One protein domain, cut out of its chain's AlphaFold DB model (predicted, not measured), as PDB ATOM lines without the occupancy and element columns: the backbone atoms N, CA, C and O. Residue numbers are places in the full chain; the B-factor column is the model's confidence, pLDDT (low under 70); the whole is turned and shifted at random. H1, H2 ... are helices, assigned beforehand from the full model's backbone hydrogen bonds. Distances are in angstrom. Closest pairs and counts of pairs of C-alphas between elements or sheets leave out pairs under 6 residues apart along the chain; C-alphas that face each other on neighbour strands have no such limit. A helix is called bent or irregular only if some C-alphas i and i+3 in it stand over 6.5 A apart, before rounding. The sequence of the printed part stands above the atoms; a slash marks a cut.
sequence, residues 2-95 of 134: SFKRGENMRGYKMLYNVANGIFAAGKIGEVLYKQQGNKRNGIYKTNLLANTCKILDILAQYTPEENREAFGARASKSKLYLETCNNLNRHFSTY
ATOM      1  N   SER A   2     319.296 363.321 449.803       45.19
ATOM      2  CA  SER A   2     320.169 364.418 449.375       45.19
ATOM      3  C   SER A   2     320.374 365.347 450.568       45.19
ATOM      4  O   SER A   2     319.462 366.081 450.947       45.19
ATOM      5  N   PHE A   3     321.532 365.259 451.221       48.75
ATOM      6  CA  PHE A   3     321.905 366.224 452.250       48.75
ATOM      7  C   PHE A   3     322.021 367.601 451.594       48.75
ATOM      8  O   PHE A   3     322.852 367.812 450.708       48.75
ATOM      9  N   LYS A   4     321.171 368.537 452.026       54.66
ATOM     10  CA  LYS A   4     321.202 369.948 451.636       54.66
ATOM     11  C   LYS A   4     322.575 370.544 451.975       54.66
ATOM     12  O   LYS A   4     322.806 371.026 453.082       54.66
ATOM     13  N   ARG A   5     323.498 370.526 451.006       51.91
ATOM     14  CA  ARG A   5     324.891 371.014 451.119       51.91
ATOM     15  C   ARG A   5     325.018 372.405 451.760       51.91
ATOM     16  O   ARG A   5     325.999 372.660 452.449       51.91
ATOM     17  N   GLY A   6     324.031 373.282 451.567       56.28
ATOM     18  CA  GLY A   6     324.029 374.640 452.122       56.28
ATOM     19  C   GLY A   6     323.710 374.744 453.621       56.28
ATOM     20  O   GLY A   6     324.188 375.672 454.271       56.28
ATOM     21  N   GLU A   7     322.951 373.804 454.198       57.38
ATOM     22  CA  GLU A   7     322.602 373.828 455.631       57.38
ATOM     23  C   GLU A   7     323.798 373.403 456.500       57.38
ATOM     24  O   GLU A   7     324.085 374.047 457.512       57.38
ATOM     25  N   ASN A   8     324.583 372.416 456.045       60.81
ATOM     26  CA  ASN A   8     325.808 371.989 456.732       60.81
ATOM     27  C   ASN A   8     326.857 373.113 456.806       60.81
ATOM     28  O   ASN A   8     327.437 373.335 457.865       60.81
ATOM     29  N   MET A   9     327.069 373.879 455.728       63.22
ATOM     30  CA  MET A   9     328.040 374.990 455.719       63.22
ATOM     31  C   MET A   9     327.694 376.109 456.714       63.22
ATOM     32  O   MET A   9     328.595 376.660 457.350       63.22
ATOM     33  N   ARG A  10     326.403 376.427 456.900       75.25
ATOM     34  CA  ARG A  10     325.967 377.396 457.922       75.25
ATOM     35  C   ARG A  10     326.172 376.867 459.340       75.25
ATOM     36  O   ARG A  10     326.653 377.618 460.186       75.25
ATOM     37  N   GLY A  11     325.865 375.592 459.581       80.69
ATOM     38  CA  GLY A  11     326.081 374.945 460.879       80.69
ATOM     39  C   GLY A  11     327.554 374.927 461.291       80.69
ATOM     40  O   GLY A  11     327.888 375.347 462.398       80.69
ATOM     41  N   TYR A  12     328.453 374.541 460.378       84.75
ATOM     42  CA  TYR A  12     329.899 374.552 460.637       84.75
ATOM     43  C   TYR A  12     330.432 375.957 460.923       84.75
ATOM     44  O   TYR A  12     331.184 376.142 461.878       84.75
ATOM     45  N   LYS A  13     330.013 376.962 460.145       87.19
ATOM     46  CA  LYS A  13     330.416 378.358 460.364       87.19
ATOM     47  C   LYS A  13     329.937 378.890 461.717       87.19
ATOM     48  O   LYS A  13     330.687 379.569 462.412       87.19
ATOM     49  N   MET A  14     328.707 378.557 462.110       88.94
ATOM     50  CA  MET A  14     328.167 378.934 463.415       88.94
ATOM     51  C   MET A  14     328.964 378.292 464.555       88.94
ATOM     52  O   MET A  14     329.371 378.993 465.478       88.94
ATOM     53  N   LEU A  15     329.243 376.989 464.464       91.62
ATOM     54  CA  LEU A  15     330.015 376.274 465.480       91.62
ATOM     55  C   LEU A  15     331.450 376.813 465.591       91.62
ATOM     56  O   LEU A  15     331.955 376.998 466.695       91.62
ATOM     57  N   TYR A  16     332.077 377.130 464.457       90.88
ATOM     58  CA  TYR A  16     333.400 377.752 464.405       90.88
ATOM     59  C   TYR A  16     333.418 379.127 465.089       90.88
ATOM     60  O   TYR A  16     334.291 379.399 465.912       90.88
ATOM     61  N   ASN A  17     332.418 379.971 464.824       91.69
ATOM     62  CA  ASN A  17     332.297 381.278 465.473       91.69
ATOM     63  C   ASN A  17     332.080 381.154 466.989       91.69
ATOM     64  O   ASN A  17     332.665 381.919 467.755       91.69
ATOM     65  N   VAL A  18     331.282 380.178 467.435       93.19
ATOM     66  CA  VAL A  18     331.094 379.888 468.867       93.19
ATOM     67  C   VAL A  18     332.409 379.437 469.503       93.19
ATOM     68  O   VAL A  18     332.789 379.969 470.545       93.19
ATOM     69  N   ALA A  19     333.134 378.516 468.865       94.50
ATOM     70  CA  ALA A  19     334.436 378.063 469.344       94.50
ATOM     71  C   ALA A  19     335.424 379.235 469.469       94.50
ATOM     72  O   ALA A  19     336.031 379.412 470.524       94.50
ATOM     73  N   ASN A  20     335.520 380.089 468.446       94.56
ATOM     74  CA  ASN A  20     336.350 381.294 468.483       94.56
ATOM     75  C   ASN A  20     335.957 382.244 469.620       94.56
ATOM     76  O   ASN A  20     336.836 382.766 470.303       94.56
ATOM     77  N   GLY A  21     334.658 382.433 469.870       93.81
ATOM     78  CA  GLY A  21     334.173 383.225 471.000       93.81
ATOM     79  C   GLY A  21     334.620 382.663 472.353       93.81
ATOM     80  O   GLY A  21     335.082 383.417 473.211       93.81
ATOM     81  N   ILE A  22     334.557 381.339 472.529       95.81
ATOM     82  CA  ILE A  22     335.027 380.655 473.745       95.81
ATOM     83  C   ILE A  22     336.544 380.829 473.913       95.81
ATOM     84  O   ILE A  22     337.006 381.191 474.997       95.81
ATOM     85  N   PHE A  23     337.324 380.637 472.844       95.56
ATOM     86  CA  PHE A  23     338.775 380.851 472.878       95.56
ATOM     87  C   PHE A  23     339.137 382.298 473.224       95.56
ATOM     88  O   PHE A  23     339.993 382.534 474.080       95.56
ATOM     89  N   ALA A  24     338.453 383.266 472.610       95.44
ATOM     90  CA  ALA A  24     338.642 384.681 472.892       95.44
ATOM     91  C   ALA A  24     338.351 385.006 474.363       95.44
ATOM     92  O   ALA A  24     339.155 385.675 475.010       95.44
ATOM     93  N   ALA A  25     337.246 384.493 474.915       95.00
ATOM     94  CA  ALA A  25     336.892 384.683 476.320       95.00
ATOM     95  C   ALA A  25     337.972 384.129 477.263       95.00
ATOM     96  O   ALA A  25     338.367 384.812 478.209       95.00
ATOM     97  N   GLY A  26     338.516 382.944 476.962       95.06
ATOM     98  CA  GLY A  26     339.642 382.372 477.706       95.06
ATOM     99  C   GLY A  26     340.875 383.281 477.692       95.06
ATOM    100  O   GLY A  26     341.435 383.594 478.743       95.06
ATOM    101  N   LYS A  27     341.254 383.791 476.513       94.81
ATOM    102  CA  LYS A  27     342.397 384.707 476.360       94.81
ATOM    103  C   LYS A  27     342.190 386.056 477.044       94.81
ATOM    104  O   LYS A  27     343.124 386.584 477.646       94.81
ATOM    105  N   ILE A  28     340.978 386.603 477.006       93.19
ATOM    106  CA  ILE A  28     340.621 387.818 477.748       93.19
ATOM    107  C   ILE A  28     340.738 387.566 479.253       93.19
ATOM    108  O   ILE A  28     341.326 388.383 479.962       93.19
ATOM    109  N   GLY A  29     340.260 386.413 479.726       90.50
ATOM    110  CA  GLY A  29     340.437 385.969 481.105       90.50
ATOM    111  C   GLY A  29     341.906 386.000 481.526       90.50
ATOM    112  O   GLY A  29     342.237 386.637 482.521       90.50
ATOM    113  N   GLU A  30     342.813 385.412 480.738       90.44
ATOM    114  CA  GLU A  30     344.260 385.443 481.017       90.44
ATOM    115  C   GLU A  30     344.810 386.876 481.171       90.44
ATOM    116  O   GLU A  30     345.638 387.134 482.050       90.44
ATOM    117  N   VAL A  31     344.358 387.824 480.337       88.50
ATOM    118  CA  VAL A  31     344.768 389.239 480.423       88.50
ATOM    119  C   VAL A  31     344.272 389.879 481.722       88.50
ATOM    120  O   VAL A  31     345.040 390.582 482.384       88.50
ATOM    121  N   LEU A  32     343.022 389.619 482.108       84.50
ATOM    122  CA  LEU A  32     342.403 390.177 483.313       84.50
ATOM    123  C   LEU A  32     342.969 389.553 484.600       84.50
ATOM    124  O   LEU A  32     343.305 390.277 485.537       84.50
ATOM    125  N   TYR A  33     343.172 388.234 484.649       80.31
ATOM    126  CA  TYR A  33     343.727 387.547 485.824       80.31
ATOM    127  C   TYR A  33     345.179 387.946 486.113       80.31
ATOM    128  O   TYR A  33     345.554 388.109 487.278       80.31
ATOM    129  N   LYS A  34     345.989 388.216 485.076       70.25
ATOM    130  CA  LYS A  34     347.337 388.791 485.246       70.25
ATOM    131  C   LYS A  34     347.311 390.149 485.967       70.25
ATOM    132  O   LYS A  34     348.274 390.486 486.654       70.25
ATOM    133  N   GLN A  35     346.213 390.909 485.894       63.00
ATOM    134  CA  GLN A  35     346.062 392.142 486.680       63.00
ATOM    135  C   GLN A  35     345.870 391.878 488.174       63.00
ATOM    136  O   GLN A  35     346.317 392.671 489.003       63.00
ATOM    137  N   GLN A  36     345.199 390.781 488.523       58.44
ATOM    138  CA  GLN A  36     344.868 390.453 489.905       58.44
ATOM    139  C   GLN A  36     346.084 389.894 490.659       58.44
ATOM    140  O   GLN A  36     346.286 390.240 491.823       58.44
ATOM    141  N   GLY A  37     346.943 389.123 489.980       56.72
ATOM    142  CA  GLY A  37     348.215 388.636 490.532       56.72
ATOM    143  C   GLY A  37     349.198 389.763 490.874       56.72
ATOM    144  O   GLY A  37     349.762 389.777 491.966       56.72
ATOM    145  N   ASN A  38     349.328 390.771 490.004       52.25
ATOM    146  CA  ASN A  38     350.228 391.908 490.248       52.25
ATOM    147  C   ASN A  38     349.752 392.840 491.378       52.25
ATOM    148  O   ASN A  38     350.581 393.472 492.029       52.25
ATOM    149  N   LYS A  39     348.442 392.896 491.674       51.97
ATOM    150  CA  LYS A  39     347.920 393.645 492.835       51.97
ATOM    151  C   LYS A  39     348.406 393.085 494.178       51.97
ATOM    152  O   LYS A  39     348.540 393.858 495.118       51.97
ATOM    153  N   ARG A  40     348.665 391.774 494.277       53.00
ATOM    154  CA  ARG A  40     349.110 391.123 495.526       53.00
ATOM    155  C   ARG A  40     350.579 391.390 495.870       53.00
ATOM    156  O   ARG A  40     350.917 391.358 497.044       53.00
ATOM    157  N   ASN A  41     351.417 391.701 494.878       53.38
ATOM    158  CA  ASN A  41     352.871 391.803 495.057       53.38
ATOM    159  C   ASN A  41     353.407 393.247 495.078       53.38
ATOM    160  O   ASN A  41     354.615 393.440 495.014       53.38
ATOM    161  N   GLY A  42     352.550 394.274 495.131       46.78
ATOM    162  CA  GLY A  42     352.986 395.678 495.244       46.78
ATOM    163  C   GLY A  42     353.744 396.249 494.030       46.78
ATOM    164  O   GLY A  42     354.109 397.422 494.033       46.78
ATOM    165  N   ILE A  43     353.949 395.465 492.964       47.56
ATOM    166  CA  ILE A  43     354.666 395.880 491.754       47.56
ATOM    167  C   ILE A  43     353.669 396.499 490.759       47.56
ATOM    168  O   ILE A  43     352.924 395.801 490.077       47.56
ATOM    169  N   TYR A  44     353.666 397.834 490.737       48.94
ATOM    170  CA  TYR A  44     353.195 398.780 489.712       48.94
ATOM    171  C   TYR A  44     351.954 398.451 488.847       48.94
ATOM    172  O   TYR A  44     351.937 397.551 488.009       48.94
ATOM    173  N   LYS A  45     350.954 399.345 488.979       51.78
ATOM    174  CA  LYS A  45     349.989 399.834 487.966       51.78
ATOM    175  C   LYS A  45     349.991 399.043 486.649       51.78
ATOM    176  O   LYS A  45     350.697 399.381 485.702       51.78
ATOM    177  N   THR A  46     349.121 398.040 486.539       55.84
ATOM    178  CA  THR A  46     348.767 397.544 485.205       55.84
ATOM    179  C   THR A  46     348.097 398.685 484.440       55.84
ATOM    180  O   THR A  46     347.108 399.254 484.900       55.84
ATOM    181  N   ASN A  47     348.680 399.082 483.306       71.31
ATOM    182  CA  ASN A  47     348.119 400.135 482.470       71.31
ATOM    183  C   ASN A  47     346.794 399.622 481.886       71.31
ATOM    184  O   ASN A  47     346.791 398.765 481.001       71.31
ATOM    185  N   LEU A  48     345.675 400.119 482.424       79.25
ATOM    186  CA  LEU A  48     344.325 399.730 482.019       79.25
ATOM    187  C   LEU A  48     344.153 399.842 480.499       79.25
ATOM    188  O   LEU A  48     343.672 398.896 479.885       79.25
ATOM    189  N   LEU A  49     344.655 400.924 479.889       80.81
ATOM    190  CA  LEU A  49     344.617 401.109 478.437       80.81
ATOM    191  C   LEU A  49     345.420 400.044 477.684       80.81
ATOM    192  O   LEU A  49     344.978 399.576 476.636       80.81
ATOM    193  N   ALA A  50     346.574 399.624 478.208       85.56
ATOM    194  CA  ALA A  50     347.368 398.561 477.591       85.56
ATOM    195  C   ALA A  50     346.622 397.223 477.583       85.56
ATOM    196  O   ALA A  50     346.690 396.477 476.608       85.56
ATOM    197  N   ASN A  51     345.865 396.933 478.639       87.56
ATOM    198  CA  ASN A  51     345.047 395.727 478.694       87.56
ATOM    199  C   ASN A  51     343.809 395.837 477.807       87.56
ATOM    200  O   ASN A  51     343.495 394.879 477.109       87.56
ATOM    201  N   THR A  52     343.169 397.005 477.740       87.62
ATOM    202  CA  THR A  52     342.091 397.263 476.777       87.62
ATOM    203  C   THR A  52     342.568 397.051 475.338       87.62
ATOM    204  O   THR A  52     341.879 396.385 474.572       87.62
ATOM    205  N   CYS A  53     343.768 397.520 474.975       90.44
ATOM    206  CA  CYS A  53     344.337 397.276 473.643       90.44
ATOM    207  C   CYS A  53     344.566 395.782 473.375       90.44
ATOM    208  O   CYS A  53     344.214 395.297 472.306       90.44
ATOM    209  N   LYS A  54     345.081 395.030 474.358       90.75
ATOM    210  CA  LYS A  54     345.236 393.568 474.243       90.75
ATOM    211  C   LYS A  54     343.896 392.853 474.070       90.75
ATOM    212  O   LYS A  54     343.806 391.918 473.285       90.75
ATOM    213  N   ILE A  55     342.859 393.286 474.784       92.31
ATOM    214  CA  ILE A  55     341.505 392.733 474.642       92.31
ATOM    215  C   ILE A  55     340.962 393.017 473.238       92.31
ATOM    216  O   ILE A  55     340.424 392.113 472.607       92.31
ATOM    217  N   LEU A  56     341.140 394.235 472.721       92.25
ATOM    218  CA  LEU A  56     340.722 394.589 471.362       92.25
ATOM    219  C   LEU A  56     341.470 393.786 470.292       92.25
ATOM    220  O   LEU A  56     340.845 393.364 469.323       92.25
ATOM    221  N   ASP A  57     342.763 393.514 470.487       93.12
ATOM    222  CA  ASP A  57     343.535 392.625 469.609       93.12
ATOM    223  C   ASP A  57     342.987 391.195 469.613       93.12
ATOM    224  O   ASP A  57     342.818 390.602 468.549       93.12
ATOM    225  N   ILE A  58     342.678 390.645 470.794       94.06
ATOM    226  CA  ILE A  58     342.065 389.315 470.915       94.06
ATOM    227  C   ILE A  58     340.723 389.304 470.177       94.06
ATOM    228  O   ILE A  58     340.473 388.425 469.358       94.06
ATOM    229  N   LEU A  59     339.871 390.306 470.403       92.81
ATOM    230  CA  LEU A  59     338.594 390.398 469.699       92.81
ATOM    231  C   LEU A  59     338.794 390.473 468.182       92.81
ATOM    232  O   LEU A  59     338.116 389.752 467.463       92.81
ATOM    233  N   ALA A  60     339.752 391.257 467.683       93.50
ATOM    234  CA  ALA A  60     340.035 391.344 466.250       93.50
ATOM    235  C   ALA A  60     340.515 390.014 465.638       93.50
ATOM    236  O   ALA A  60     340.151 389.703 464.505       93.50
ATOM    237  N   GLN A  61     341.287 389.215 466.379       94.06
ATOM    238  CA  GLN A  61     341.789 387.915 465.917       94.06
ATOM    239  C   GLN A  61     340.686 386.856 465.803       94.06
ATOM    240  O   GLN A  61     340.690 386.067 464.860       94.06
ATOM    241  N   TYR A  62     339.744 386.844 466.749       93.88
ATOM    242  CA  TYR A  62     338.732 385.788 466.864       93.88
ATOM    243  C   TYR A  62     337.339 386.190 466.353       93.88
ATOM    244  O   TYR A  62     336.434 385.354 466.337       93.88
ATOM    245  N   THR A  63     337.133 387.441 465.930       91.88
ATOM    246  CA  THR A  63     335.843 387.878 465.378       91.88
ATOM    247  C   THR A  63     335.546 387.193 464.029       91.88
ATOM    248  O   THR A  63     336.482 386.839 463.298       91.88
ATOM    249  N   PRO A  64     334.261 387.014 463.665       91.56
ATOM    250  CA  PRO A  64     333.871 386.508 462.350       91.56
ATOM    251  C   PRO A  64     334.446 387.356 461.209       91.56
ATOM    252  O   PRO A  64     334.625 388.566 461.362       91.56
ATOM    253  N   GLU A  65     334.714 386.745 460.052       88.06
ATOM    254  CA  GLU A  65     335.381 387.430 458.931       88.06
ATOM    255  C   GLU A  65     334.675 388.716 458.499       88.06
ATOM    256  O   GLU A  65     335.343 389.701 458.199       88.06
ATOM    257  N   GLU A  66     333.343 388.742 458.564       88.44
ATOM    258  CA  GLU A  66     332.522 389.897 458.187       88.44
ATOM    259  C   GLU A  66     332.848 391.146 459.012       88.44
ATOM    260  O   GLU A  66     332.662 392.268 458.554       88.44
ATOM    261  N   ASN A  67     333.338 390.950 460.237       88.38
ATOM    262  CA  ASN A  67     333.623 392.022 461.180       88.38
ATOM    263  C   ASN A  67     335.130 392.238 461.390       88.38
ATOM    264  O   ASN A  67     335.515 393.173 462.098       88.38
ATOM    265  N   ARG A  68     335.997 391.398 460.808       88.56
ATOM    266  CA  ARG A  68     337.442 391.400 461.096       88.56
ATOM    267  C   ARG A  68     338.100 392.731 460.764       88.56
ATOM    268  O   ARG A  68     338.889 393.229 461.562       88.56
ATOM    269  N   GLU A  69     337.729 393.339 459.643       90.81
ATOM    270  CA  GLU A  69     338.244 394.648 459.240       90.81
ATOM    271  C   GLU A  69     337.855 395.743 460.244       90.81
ATOM    272  O   GLU A  69     338.714 396.476 460.735       90.81
ATOM    273  N   ALA A  70     336.576 395.807 460.627       90.75
ATOM    274  CA  ALA A  70     336.078 396.810 461.562       90.75
ATOM    275  C   ALA A  70     336.735 396.690 462.949       90.75
ATOM    276  O   ALA A  70     337.116 397.700 463.548       90.75
ATOM    277  N   PHE A  71     336.893 395.467 463.465       88.12
ATOM    278  CA  PHE A  71     337.598 395.240 464.728       88.12
ATOM    279  C   PHE A  71     339.099 395.516 464.608       88.12
ATOM    280  O   PHE A  71     339.661 396.144 465.504       88.12
ATOM    281  N   GLY A  72     339.734 395.119 463.503       90.44
ATOM    282  CA  GLY A  72     341.144 395.395 463.237       90.44
ATOM    283  C   GLY A  72     341.439 396.894 463.197       90.44
ATOM    284  O   GLY A  72     342.344 397.364 463.884       90.44
ATOM    285  N   ALA A  73     340.620 397.674 462.488       91.38
ATOM    286  CA  ALA A  73     340.748 399.129 462.432       91.38
ATOM    287  C   ALA A  73     340.616 399.774 463.822       91.38
ATOM    288  O   ALA A  73     341.402 400.652 464.186       91.38
ATOM    289  N   ARG A  74     339.655 399.311 464.636       89.56
ATOM    290  CA  ARG A  74     339.473 399.785 466.017       89.56
ATOM    291  C   ARG A  74     340.660 399.421 466.910       89.56
ATOM    292  O   ARG A  74     341.131 400.287 467.640       89.56
ATOM    293  N   ALA A  75     341.170 398.194 466.824       90.81
ATOM    294  CA  ALA A  75     342.327 397.742 467.596       90.81
ATOM    295  C   ALA A  75     343.584 398.563 467.261       90.81
ATOM    296  O   ALA A  75     344.254 399.073 468.163       90.81
ATOM    297  N   SER A  76     343.852 398.785 465.971       91.56
ATOM    298  CA  SER A  76     344.956 399.633 465.500       91.56
ATOM    299  C   SER A  76     344.814 401.080 465.974       91.56
ATOM    300  O   SER A  76     345.774 401.662 466.479       91.56
ATOM    301  N   LYS A  77     343.607 401.657 465.893       91.25
ATOM    302  CA  LYS A  77     343.340 403.012 466.395       91.25
ATOM    303  C   LYS A  77     343.577 403.111 467.906       91.25
ATOM    304  O   LYS A  77     344.202 404.063 468.365       91.25
ATOM    305  N   SER A  78     343.138 402.125 468.687       91.25
ATOM    306  CA  SER A  78     343.382 402.087 470.134       91.25
ATOM    307  C   SER A  78     344.866 401.976 470.487       91.25
ATOM    308  O   SER A  78     345.310 402.664 471.407       91.25
ATOM    309  N   LYS A  79     345.649 401.187 469.738       91.44
ATOM    310  CA  LYS A  79     347.113 401.134 469.891       91.44
ATOM    311  C   LYS A  79     347.760 402.491 469.648       91.44
ATOM    312  O   LYS A  79     348.567 402.919 470.467       91.44
ATOM    313  N   LEU A  80     347.351 403.178 468.582       92.56
ATOM    314  CA  LEU A  80     347.860 404.506 468.251       92.56
ATOM    315  C   LEU A  80     347.573 405.523 469.373       92.56
ATOM    316  O   LEU A  80     348.456 406.292 469.749       92.56
ATOM    317  N   TYR A  81     346.372 405.496 469.966       91.06
ATOM    318  CA  TYR A  81     346.065 406.335 471.133       91.06
ATOM    319  C   TYR A  81     346.922 405.986 472.348       91.06
ATOM    320  O   TYR A  81     347.451 406.889 472.990       91.06
ATOM    321  N   LEU A  82     347.077 404.699 472.672       90.88
ATOM    322  CA  LEU A  82     347.901 404.270 473.802       90.88
ATOM    323  C   LEU A  82     349.355 404.720 473.636       90.88
ATOM    324  O   LEU A  82     349.949 405.234 474.582       90.88
ATOM    325  N   GLU A  83     349.920 404.533 472.447       91.56
ATOM    326  CA  GLU A  83     351.269 404.981 472.120       91.56
ATOM    327  C   GLU A  83     351.395 406.498 472.266       91.56
ATOM    328  O   GLU A  83     352.297 406.975 472.951       91.56
ATOM    329  N   THR A  84     350.432 407.252 471.732       92.75
ATOM    330  CA  THR A  84     350.388 408.711 471.873       92.75
ATOM    331  C   THR A  84     350.345 409.131 473.344       92.75
ATOM    332  O   THR A  84     351.133 409.973 473.767       92.75
ATOM    333  N   CYS A  85     349.487 408.514 474.162       89.50
ATOM    334  CA  CYS A  85     349.415 408.789 475.599       89.50
ATOM    335  C   CYS A  85     350.722 408.449 476.325       89.50
ATOM    336  O   CYS A  85     351.148 409.202 477.198       89.50
ATOM    337  N   ASN A  86     351.372 407.334 475.981       90.25
ATOM    338  CA  ASN A  86     352.657 406.957 476.568       90.25
ATOM    339  C   ASN A  86     353.758 407.949 476.177       90.25
ATOM    340  O   ASN A  86     354.543 408.350 477.034       90.25
ATOM    341  N   ASN A  87     353.782 408.377 474.914       90.81
ATOM    342  CA  ASN A  87     354.734 409.360 474.410       90.81
ATOM    343  C   ASN A  87     354.532 410.716 475.085       90.81
ATOM    344  O   ASN A  87     355.509 411.295 475.545       90.81
ATOM    345  N   LEU A  88     353.286 411.175 475.249       90.50
ATOM    346  CA  LEU A  88     352.974 412.383 476.017       90.50
ATOM    347  C   LEU A  88     353.384 412.248 477.482       90.50
ATOM    348  O   LEU A  88     354.047 413.126 478.015       90.50
ATOM    349  N   ASN A  89     353.036 411.147 478.148       88.56
ATOM    350  CA  ASN A  89     353.436 410.946 479.538       88.56
ATOM    351  C   ASN A  89     354.959 410.966 479.683       88.56
ATOM    352  O   ASN A  89     355.463 411.608 480.599       88.56
ATOM    353  N   ARG A  90     355.693 410.321 478.765       88.88
ATOM    354  CA  ARG A  90     357.159 410.357 478.747       88.88
ATOM    355  C   ARG A  90     357.659 411.785 478.562       88.88
ATOM    356  O   ARG A  90     358.453 412.241 479.378       88.88
ATOM    357  N   HIS A  91     357.138 412.477 477.550       88.62
ATOM    358  CA  HIS A  91     357.402 413.883 477.245       88.62
ATOM    359  C   HIS A  91     357.283 414.738 478.508       88.62
ATOM    360  O   HIS A  91     358.277 415.272 478.991       88.62
ATOM    361  N   PHE A  92     356.114 414.728 479.151       85.50
ATOM    362  CA  PHE A  92     355.849 415.546 480.332       85.50
ATOM    363  C   PHE A  92     356.577 415.097 481.603       85.50
ATOM    364  O   PHE A  92     356.961 415.940 482.408       85.50
ATOM    365  N   SER A  93     356.820 413.797 481.784       84.19
ATOM    366  CA  SER A  93     357.527 413.269 482.963       84.19
ATOM    367  C   SER A  93     358.989 413.711 483.053       84.19
ATOM    368  O   SER A  93     359.566 413.698 484.136       84.19
ATOM    369  N   THR A  94     359.581 414.126 481.930       77.38
ATOM    370  CA  THR A  94     360.959 414.634 481.881       77.38
ATOM    371  C   THR A  94     361.067 416.131 482.194       77.38
ATOM    372  O   THR A  94     362.175 416.660 482.286       77.38
ATOM    373  N   TYR A  95     359.945 416.827 482.416       74.69
ATOM    374  CA  TYR A  95     359.943 418.267 482.679       74.69
ATOM    375  C   TYR A  95     359.967 418.589 484.162       74.69
ATOM    376  O   TYR A  95     358.980 418.459 484.877       74.69
TER     377      TYR A  95
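AT A GLANCE: This is residues 2 to 95 of the 134 residues of an uncharacterized protein of Clostridium sp. (UniProt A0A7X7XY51). Three helices lie side by side in one flat row, H1, H2, H3, with the chain folding back twice in a zigzag and the short H2 in the middle. Residues 2 to 12 stick out at one end and residues 87 to 95 at the other, and these two arms make the length; the turn at residues 39 to 44 also stands free. The printed part has 94 residues, with three named helices in the order H1, H2, H3 and no named strand; the class is all helix. It is only just extended, close to loose, with a radius of gyration of the C-alphas of 18.8 A and spans of 74 by 30 by 8 A.

IN THESE COORDINATES: Find C-alpha 5 at (324.891, 371.014, 451.119); from there H1, residues 5 to 40, runs 54.4 A to C-alpha 40 at (349.110, 391.123, 495.526). H2 follows at residues 48 to 62, 21.3 A long. H3, residues 65 to 93, runs 41.7 A to C-alpha 93 at (357.527, 413.269, 482.963); it is irregular, with C-alphas 66 and 69 7.5 A apart.

HOW THE PARTS SIT: Start at H2, which touches both other helices. H1 touches it with residues 17 to 32 alone; look at the closest C-alphas, those of Asn 20 and Tyr 62, 5.3 A apart. This helical hairpin has a shallow tilt of 19 degrees, opposite ways. H2 and H3 form another, at a shallow tilt of 20 degrees, opposite ways, and their closest C-alphas, those of Ala 60 and Phe 71, are 4.8 A apart. H1 and H3 are apart. In H2 every O i to N i+4 pair is within hydrogen-bond range; in H1 26 of 32 are, in H3 23 of 25.

THE WHOLE: The C-alphas of Ser 2 and Tyr 95, the two farthest apart, are 74.8 A from each other. Without the stretches that stand free, the body of 68 residues spans 40 by 28 by 8 A. The printed part has no cut; the link from H1 to H2 is short, with 7 residues, and that from H2 to H3 is tight, with 2. The mean pLDDT of the printed part is 81.7; look for values under 70 at residues 2 to 9 and 35 to 46.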